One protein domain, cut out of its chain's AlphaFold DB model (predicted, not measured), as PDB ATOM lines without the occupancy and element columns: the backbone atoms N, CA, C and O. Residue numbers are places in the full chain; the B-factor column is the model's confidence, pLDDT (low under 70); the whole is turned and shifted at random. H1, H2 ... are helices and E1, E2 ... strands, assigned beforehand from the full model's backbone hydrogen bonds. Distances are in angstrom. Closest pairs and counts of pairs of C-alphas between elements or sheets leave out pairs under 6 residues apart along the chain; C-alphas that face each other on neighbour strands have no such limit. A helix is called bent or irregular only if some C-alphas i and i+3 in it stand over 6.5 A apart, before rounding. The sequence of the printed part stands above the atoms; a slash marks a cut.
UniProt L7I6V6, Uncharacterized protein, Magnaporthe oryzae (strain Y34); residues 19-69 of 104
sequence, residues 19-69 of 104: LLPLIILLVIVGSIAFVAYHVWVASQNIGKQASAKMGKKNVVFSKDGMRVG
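What this domain is: This is residues 19 to 69 of the 104 residues of an uncharacterized protein of Magnaporthe oryzae (strain Y34) (UniProt L7I6V6). A small antiparallel hairpin of two short strands, E1 and E2, sits at one end of a single long helix, H1, and is turned off to the side of the helix's line like the short foot of an L. The helix makes nearly the whole length of the domain, and its residues 19 to 50 stand free, with nothing packed beside them. The printed part has 51 residues, with one named helix and two named strands in the order H1, E1, E2 along the chain; the sheet's order is E1 - E2, antiparallel, and the class is mostly helix. The whole is extended, with a radius of gyration of the C-alphas of 19.5 A, and its outline is a rod whose C-alphas span 63 by 21 by 6 A.

Where its parts are: The sheet has two strands of four residues each. E1 runs over residues 59 to 62, from Val 59 to Ser 62, and its first C-alpha is at (140.687, 136.054, 167.276). E2 runs over residues 65 to 68, from Gly 65 to Val 68, and ends with C-alpha 68 at (139.054, 130.572, 168.349). E1 measures 9.0 A and E2 9.1 A from first to last C-alpha. Before them comes H1, residues 19 to 56, 38 residues and 54.7 A from first to last C-alpha; it begins with C-alpha 19 at (171.234, 180.743, 179.912).

How they stand to each other: E1 and E2 form a hairpin of antiparallel neighbours, with 159 degrees between their N-to-C directions. C-alphas 61 and 66 face each other at 5.2 A, and C-alphas 59 and 68 at 5.8 A. The N of Gly 65 and the O of Ser 62 are within hydrogen-bond range, at 3.1 A. H1 and E1 have 1 pair of C-alphas within 8 A, those of Met 54 and Val 60, 6.9 A apart, while their centres are 27.4 A apart. H1 and E2 are apart. H1 is not bent, and in its backbone every O i to N i+4 pair is within hydrogen-bond range.

The domain as a whole: The two C-alphas farthest apart are those of Leu 19 and Gly 69, the first and last printed residues, at 62.8 A. The printed part has no cut, and the links H1 to E1 and E1 to E2 are both tight, with 2 residues in each. Residues 61 to 66, at the turn of the hairpin, stand free. The mean pLDDT of the printed part is 75.4; residues 46 to 69 are under 70, and the mean is 83 for H1, 52 for E1 and 54 for E2.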
ATOM      1  N   LEU A  19     172.138 181.432 180.844       86.94
ATOM      2  CA  LEU A  19     171.234 180.743 179.912       86.94
ATOM      3  C   LEU A  19     171.675 179.308 179.597       86.94
ATOM      4  O   LEU A  19     170.830 178.455 179.337       86.94
ATOM      5  N   LEU A  20     172.980 179.024 179.653       88.75
ATOM      6  CA  LEU A  20     173.540 177.693 179.405       88.75
ATOM      7  C   LEU A  20     172.860 176.570 180.223       88.75
ATOM      8  O   LEU A  20     172.415 175.600 179.607       88.75
ATOM      9  N   PRO A  21     172.705 176.667 181.561       90.56
ATOM     10  CA  PRO A  21     172.034 175.617 182.331       90.56
ATOM     11  C   PRO A  21     170.552 175.457 181.959       90.56
ATOM     12  O   PRO A  21     170.034 174.341 181.978       90.56
ATOM     13  N   LEU A  22     169.873 176.541 181.570       92.19
ATOM     14  CA  LEU A  22     168.464 176.504 181.177       92.19
ATOM     15  C   LEU A  22     168.262 175.788 179.833       92.19
ATOM     16  O   LEU A  22     167.328 175.005 179.680       92.19
ATOM     17  N   ILE A  23     169.163 176.011 178.872       94.31
ATOM     18  CA  ILE A  23     169.136 175.327 177.572       94.31
ATOM     19  C   ILE A  23     169.376 173.827 177.760       94.31
ATOM     20  O   ILE A  23     168.646 173.017 177.195       94.31
ATOM     21  N   ILE A  24     170.353 173.448 178.588       94.62
ATOM     22  CA  ILE A  24     170.639 172.038 178.888       94.62
ATOM     23  C   ILE A  24     169.411 171.365 179.514       94.62
ATOM     24  O   ILE A  24     169.027 170.275 179.091       94.62
ATOM     25  N   LEU A  25     168.752 172.034 180.465       95.69
ATOM     26  CA  LEU A  25     167.509 171.545 181.060       95.69
ATOM     27  C   LEU A  25     166.425 171.318 179.993       95.69
ATOM     28  O   LEU A  25     165.816 170.250 179.958       95.69
ATOM     29  N   LEU A  26     166.209 172.287 179.097       96.12
ATOM     30  CA  LEU A  26     165.222 172.169 178.020       96.12
ATOM     31  C   LEU A  26     165.539 171.030 177.049       96.12
ATOM     32  O   LEU A  26     164.619 170.342 176.612       96.12
ATOM     33  N   VAL A  27     166.814 170.790 176.740       97.50
ATOM     34  CA  VAL A  27     167.225 169.666 175.887       97.50
ATOM     35  C   VAL A  27     166.920 168.333 176.566       97.50
ATOM     36  O   VAL A  27     166.365 167.438 175.927       97.50
ATOM     37  N   ILE A  28     167.215 168.198 177.862       97.25
ATOM     38  CA  ILE A  28     166.921 166.974 178.618       97.25
ATOM     39  C   ILE A  28     165.409 166.729 178.648       97.25
ATOM     40  O   ILE A  28     164.954 165.666 178.224       97.25
ATOM     41  N   VAL A  29     164.620 167.720 179.069       97.44
ATOM     42  CA  VAL A  29     163.155 167.595 179.138       97.44
ATOM     43  C   VAL A  29     162.558 167.333 177.752       97.44
ATOM     44  O   VAL A  29     161.711 166.453 177.601       97.44
ATOM     45  N   GLY A  30     163.042 168.037 176.726       97.50
ATOM     46  CA  GLY A  30     162.615 167.863 175.342       97.50
ATOM     47  C   GLY A  30     162.918 166.466 174.808       97.50
ATOM     48  O   GLY A  30     162.052 165.852 174.190       97.50
ATOM     49  N   SER A  31     164.102 165.918 175.098       96.88
ATOM     50  CA  SER A  31     164.465 164.558 174.683       96.88
ATOM     51  C   SER A  31     163.585 163.490 175.343       96.88
ATOM     52  O   SER A  31     163.120 162.577 174.664       96.88
ATOM     53  N   ILE A  32     163.265 163.640 176.634       97.56
ATOM     54  CA  ILE A  32     162.359 162.729 177.348       97.56
ATOM     55  C   ILE A  32     160.954 162.790 176.742       97.56
ATOM     56  O   ILE A  32     160.364 161.752 176.436       97.56
ATOM     57  N   ALA A  33     160.429 164.000 176.523       97.00
ATOM     58  CA  ALA A  33     159.118 164.198 175.914       97.00
ATOM     59  C   ALA A  33     159.058 163.619 174.492       97.00
ATOM     60  O   ALA A  33     158.069 162.985 174.125       97.00
ATOM     61  N   PHE A  34     160.130 163.772 173.714       97.19
ATOM     62  CA  PHE A  34     160.249 163.217 172.370       97.19
ATOM     63  C   PHE A  34     160.185 161.685 172.378       97.19
ATOM     64  O   PHE A  34     159.402 161.092 171.634       97.19
ATOM     65  N   VAL A  35     160.948 161.033 173.262       97.19
ATOM     66  CA  VAL A  35     160.916 159.569 173.406       97.19
ATOM     67  C   VAL A  35     159.527 159.098 173.842       97.19
ATOM     68  O   VAL A  35     158.976 158.184 173.228       97.19
ATOM     69  N   ALA A  36     158.920 159.744 174.840       95.69
ATOM     70  CA  ALA A  36     157.575 159.406 175.306       95.69
ATOM     71  C   ALA A  36     156.521 159.556 174.196       95.69
ATOM     72  O   ALA A  36     155.677 158.675 174.019       95.69
ATOM     73  N   TYR A  37     156.607 160.627 173.401       95.75
ATOM     74  CA  TYR A  37     155.737 160.844 172.248       95.75
ATOM     75  C   TYR A  37     155.888 159.725 171.211       95.75
ATOM     76  O   TYR A  37     154.892 159.160 170.758       95.75
ATOM     77  N   HIS A  38     157.120 159.330 170.883       94.88
ATOM     78  CA  HIS A  38     157.360 158.234 169.946       94.88
ATOM     79  C   HIS A  38     156.844 156.886 170.452       94.88
ATOM     80  O   HIS A  38     156.252 156.137 169.674       94.88
ATOM     81  N   VAL A  39     157.003 156.587 171.745       92.56
ATOM     82  CA  VAL A  39     156.438 155.378 172.364       92.56
ATOM     83  C   VAL A  39     154.911 155.397 172.301       92.56
ATOM     84  O   VAL A  39     154.299 154.374 171.981       92.56
ATOM     85  N   TRP A  40     154.286 156.548 172.547       91.50
ATOM     86  CA  TRP A  40     152.837 156.706 172.447       91.50
ATOM     87  C   TRP A  40     152.335 156.469 171.014       91.50
ATOM     88  O   TRP A  40     151.440 155.649 170.800       91.50
ATOM     89  N   VAL A  41     152.973 157.092 170.015       90.69
ATOM     90  CA  VAL A  41     152.645 156.889 168.592       90.69
ATOM     91  C   VAL A  41     152.855 155.427 168.177       90.69
ATOM     92  O   VAL A  41     151.992 154.838 167.520       90.69
ATOM     93  N   ALA A  42     153.970 154.812 168.580       84.69
ATOM     94  CA  ALA A  42     154.265 153.414 168.281       84.69
ATOM     95  C   ALA A  42     153.217 152.473 168.896       84.69
ATOM     96  O   ALA A  42     152.695 151.600 168.204       84.69
ATOM     97  N   SER A  43     152.839 152.700 170.155       79.38
ATOM     98  CA  SER A  43     151.805 151.922 170.848       79.38
ATOM     99  C   SER A  43     150.449 152.034 170.148       79.38
ATOM    100  O   SER A  43     149.762 151.030 169.943       79.38
ATOM    101  N   GLN A  44     150.084 153.236 169.695       79.44
ATOM    102  CA  GLN A  44     148.835 153.461 168.973       79.44
ATOM    103  C   GLN A  44     148.814 152.759 167.604       79.44
ATOM    104  O   GLN A  44     147.768 152.250 167.184       79.44
ATOM    105  N   ASN A  45     149.962 152.690 166.925       72.94
ATOM    106  CA  ASN A  45     150.119 151.989 165.650       72.94
ATOM    107  C   ASN A  45     150.117 150.465 165.820       72.94
ATOM    108  O   ASN A  45     149.479 149.768 165.026       72.94
ATOM    109  N   ILE A  46     150.755 149.947 166.875       68.56
ATOM    110  CA  ILE A  46     150.730 148.521 167.222       68.56
ATOM    111  C   ILE A  46     149.306 148.093 167.564       68.56
ATOM    112  O   ILE A  46     148.852 147.083 167.038       68.56
ATOM    113  N   GLY A  47     148.562 148.876 168.352       64.19
ATOM    114  CA  GLY A  47     147.159 148.586 168.657       64.19
ATOM    115  C   GLY A  47     146.299 148.496 167.394       64.19
ATOM    116  O   GLY A  47     145.596 147.510 167.190       64.19
ATOM    117  N   LYS A  48     146.423 149.465 166.478       61.28
ATOM    118  CA  LYS A  48     145.678 149.462 165.206       61.28
ATOM    119  C   LYS A  48     146.049 148.278 164.310       61.28
ATOM    120  O   LYS A  48     145.161 147.658 163.729       61.28
ATOM    121  N   GLN A  49     147.332 147.928 164.204       62.00
ATOM    122  CA  GLN A  49     147.772 146.784 163.400       62.00
ATOM    123  C   GLN A  49     147.435 145.438 164.050       62.00
ATOM    124  O   GLN A  49     147.028 144.517 163.343       62.00
ATOM    125  N   ALA A  50     147.550 145.321 165.371       58.16
ATOM    126  CA  ALA A  50     147.178 144.131 166.124       58.16
ATOM    127  C   ALA A  50     145.669 143.891 166.036       58.16
ATOM    128  O   ALA A  50     145.272 142.797 165.655       58.16
ATOM    129  N   SER A  51     144.830 144.912 166.241       59.50
ATOM    130  CA  SER A  51     143.377 144.817 166.048       59.50
ATOM    131  C   SER A  51     143.000 144.527 164.594       59.50
ATOM    132  O   SER A  51     142.128 143.700 164.351       59.50
ATOM    133  N   ALA A  52     143.680 145.125 163.608       60.44
ATOM    134  CA  ALA A  52     143.420 144.838 162.196       60.44
ATOM    135  C   ALA A  52     143.840 143.411 161.792       60.44
ATOM    136  O   ALA A  52     143.156 142.769 160.992       60.44
ATOM    137  N   LYS A  53     144.941 142.880 162.346       58.91
ATOM    138  CA  LYS A  53     145.385 141.499 162.091       58.91
ATOM    139  C   LYS A  53     144.620 140.462 162.922       58.91
ATOM    140  O   LYS A  53     144.393 139.367 162.412       58.91
ATOM    141  N   MET A  54     144.163 140.801 164.128       53.94
ATOM    142  CA  MET A  54     143.269 139.976 164.955       53.94
ATOM    143  C   MET A  54     141.840 139.950 164.407       53.94
ATOM    144  O   MET A  54     141.225 138.888 164.393       53.94
ATOM    145  N   GLY A  55     141.345 141.070 163.870       55.09
ATOM    146  CA  GLY A  55     140.054 141.157 163.183       55.09
ATOM    147  C   GLY A  55     140.035 140.366 161.875       55.09
ATOM    148  O   GLY A  55     139.110 139.600 161.634       55.09
ATOM    149  N   LYS A  56     141.106 140.435 161.067       53.88
ATOM    150  CA  LYS A  56     141.248 139.599 159.855       53.88
ATOM    151  C   LYS A  56     141.407 138.101 160.147       53.88
ATOM    152  O   LYS A  56     141.149 137.290 159.261       53.88
ATOM    153  N   LYS A  57     141.844 137.730 161.356       55.50
ATOM    154  CA  LYS A  57     141.997 136.333 161.796       55.50
ATOM    155  C   LYS A  57     140.896 135.855 162.758       55.50
ATOM    156  O   LYS A  57     140.993 134.727 163.222       55.50
ATOM    157  N   ASN A  58     139.856 136.657 163.022       54.38
ATOM    158  CA  ASN A  58     138.754 136.333 163.945       54.38
ATOM    159  C   ASN A  58     139.219 135.793 165.316       54.38
ATOM    160  O   ASN A  58     138.630 134.853 165.847       54.38
ATOM    161  N   VAL A  59     140.274 136.372 165.899       53.31
ATOM    162  CA  VAL A  59     140.687 136.054 167.276       53.31
ATOM    163  C   VAL A  59     140.354 137.253 168.144       53.31
ATOM    164  O   VAL A  59     141.066 138.255 168.147       53.31
ATOM    165  N   VAL A  60     139.238 137.161 168.861       52.56
ATOM    166  CA  VAL A  60     138.860 138.146 169.873       52.56
ATOM    167  C   VAL A  60     139.349 137.607 171.210       52.56
ATOM    168  O   VAL A  60     138.812 136.628 171.729       52.56
ATOM    169  N   PHE A  61     140.397 138.221 171.758       49.69
ATOM    170  CA  PHE A  61     140.812 137.966 173.134       49.69
ATOM    171  C   PHE A  61     139.767 138.582 174.070       49.69
ATOM    172  O   PHE A  61     139.829 139.766 174.391       49.69
ATOM    173  N   SER A  62     138.769 137.784 174.450       53.16
ATOM    174  CA  SER A  62     137.845 138.117 175.533       53.16
ATOM    175  C   SER A  62     138.400 137.607 176.862       53.16
ATOM    176  O   SER A  62     139.162 136.638 176.903       53.16
ATOM    177  N   LYS A  63     138.008 138.265 177.954       52.88
ATOM    178  CA  LYS A  63     138.491 138.026 179.324       52.88
ATOM    179  C   LYS A  63     138.178 136.620 179.867       52.88
ATOM    180  O   LYS A  63     138.804 136.212 180.834       52.88
ATOM    181  N   ASP A  64     137.290 135.882 179.199       55.41
ATOM    182  CA  ASP A  64     136.878 134.512 179.549       55.41
ATOM    183  C   ASP A  64     137.629 133.410 178.777       55.41
ATOM    184  O   ASP A  64     137.308 132.231 178.894       55.41
ATOM    185  N   GLY A  65     138.634 133.768 177.974       55.50
ATOM    186  CA  GLY A  65     139.429 132.813 177.206       55.50
ATOM    187  C   GLY A  65     139.400 133.074 175.702       55.50
ATOM    188  O   GLY A  65     138.518 133.731 175.147       55.50
ATOM    189  N   MET A  66     140.433 132.571 175.035       55.81
ATOM    190  CA  MET A  66     140.688 132.750 173.608       55.81
ATOM    191  C   MET A  66     139.600 132.032 172.784       55.81
ATOM    192  O   MET A  66     139.700 130.835 172.527       55.81
ATOM    193  N   ARG A  67     138.539 132.738 172.367       51.62
ATOM    194  CA  ARG A  67     137.533 132.187 171.441       51.62
ATOM    195  C   ARG A  67     138.135 132.112 170.040       51.62
ATOM    196  O   ARG A  67     138.093 133.073 169.276       51.62
ATOM    197  N   VAL A  68     138.701 130.954 169.715       54.59
ATOM    198  CA  VAL A  68     139.054 130.572 168.349       54.59
ATOM    199  C   VAL A  68     137.776 130.154 167.622       54.59
ATOM    200  O   VAL A  68     137.180 129.121 167.911       54.59
ATOM    201  N   GLY A  69     137.307 130.984 166.692       53.47
ATOM    202  CA  GLY A  69     136.310 130.538 165.723       53.47
ATOM    203  C   GLY A  69     136.949 129.467 164.845       53.47
ATOM    204  O   GLY A  69     137.790 129.785 164.006       53.47
TER     205      GLY A  69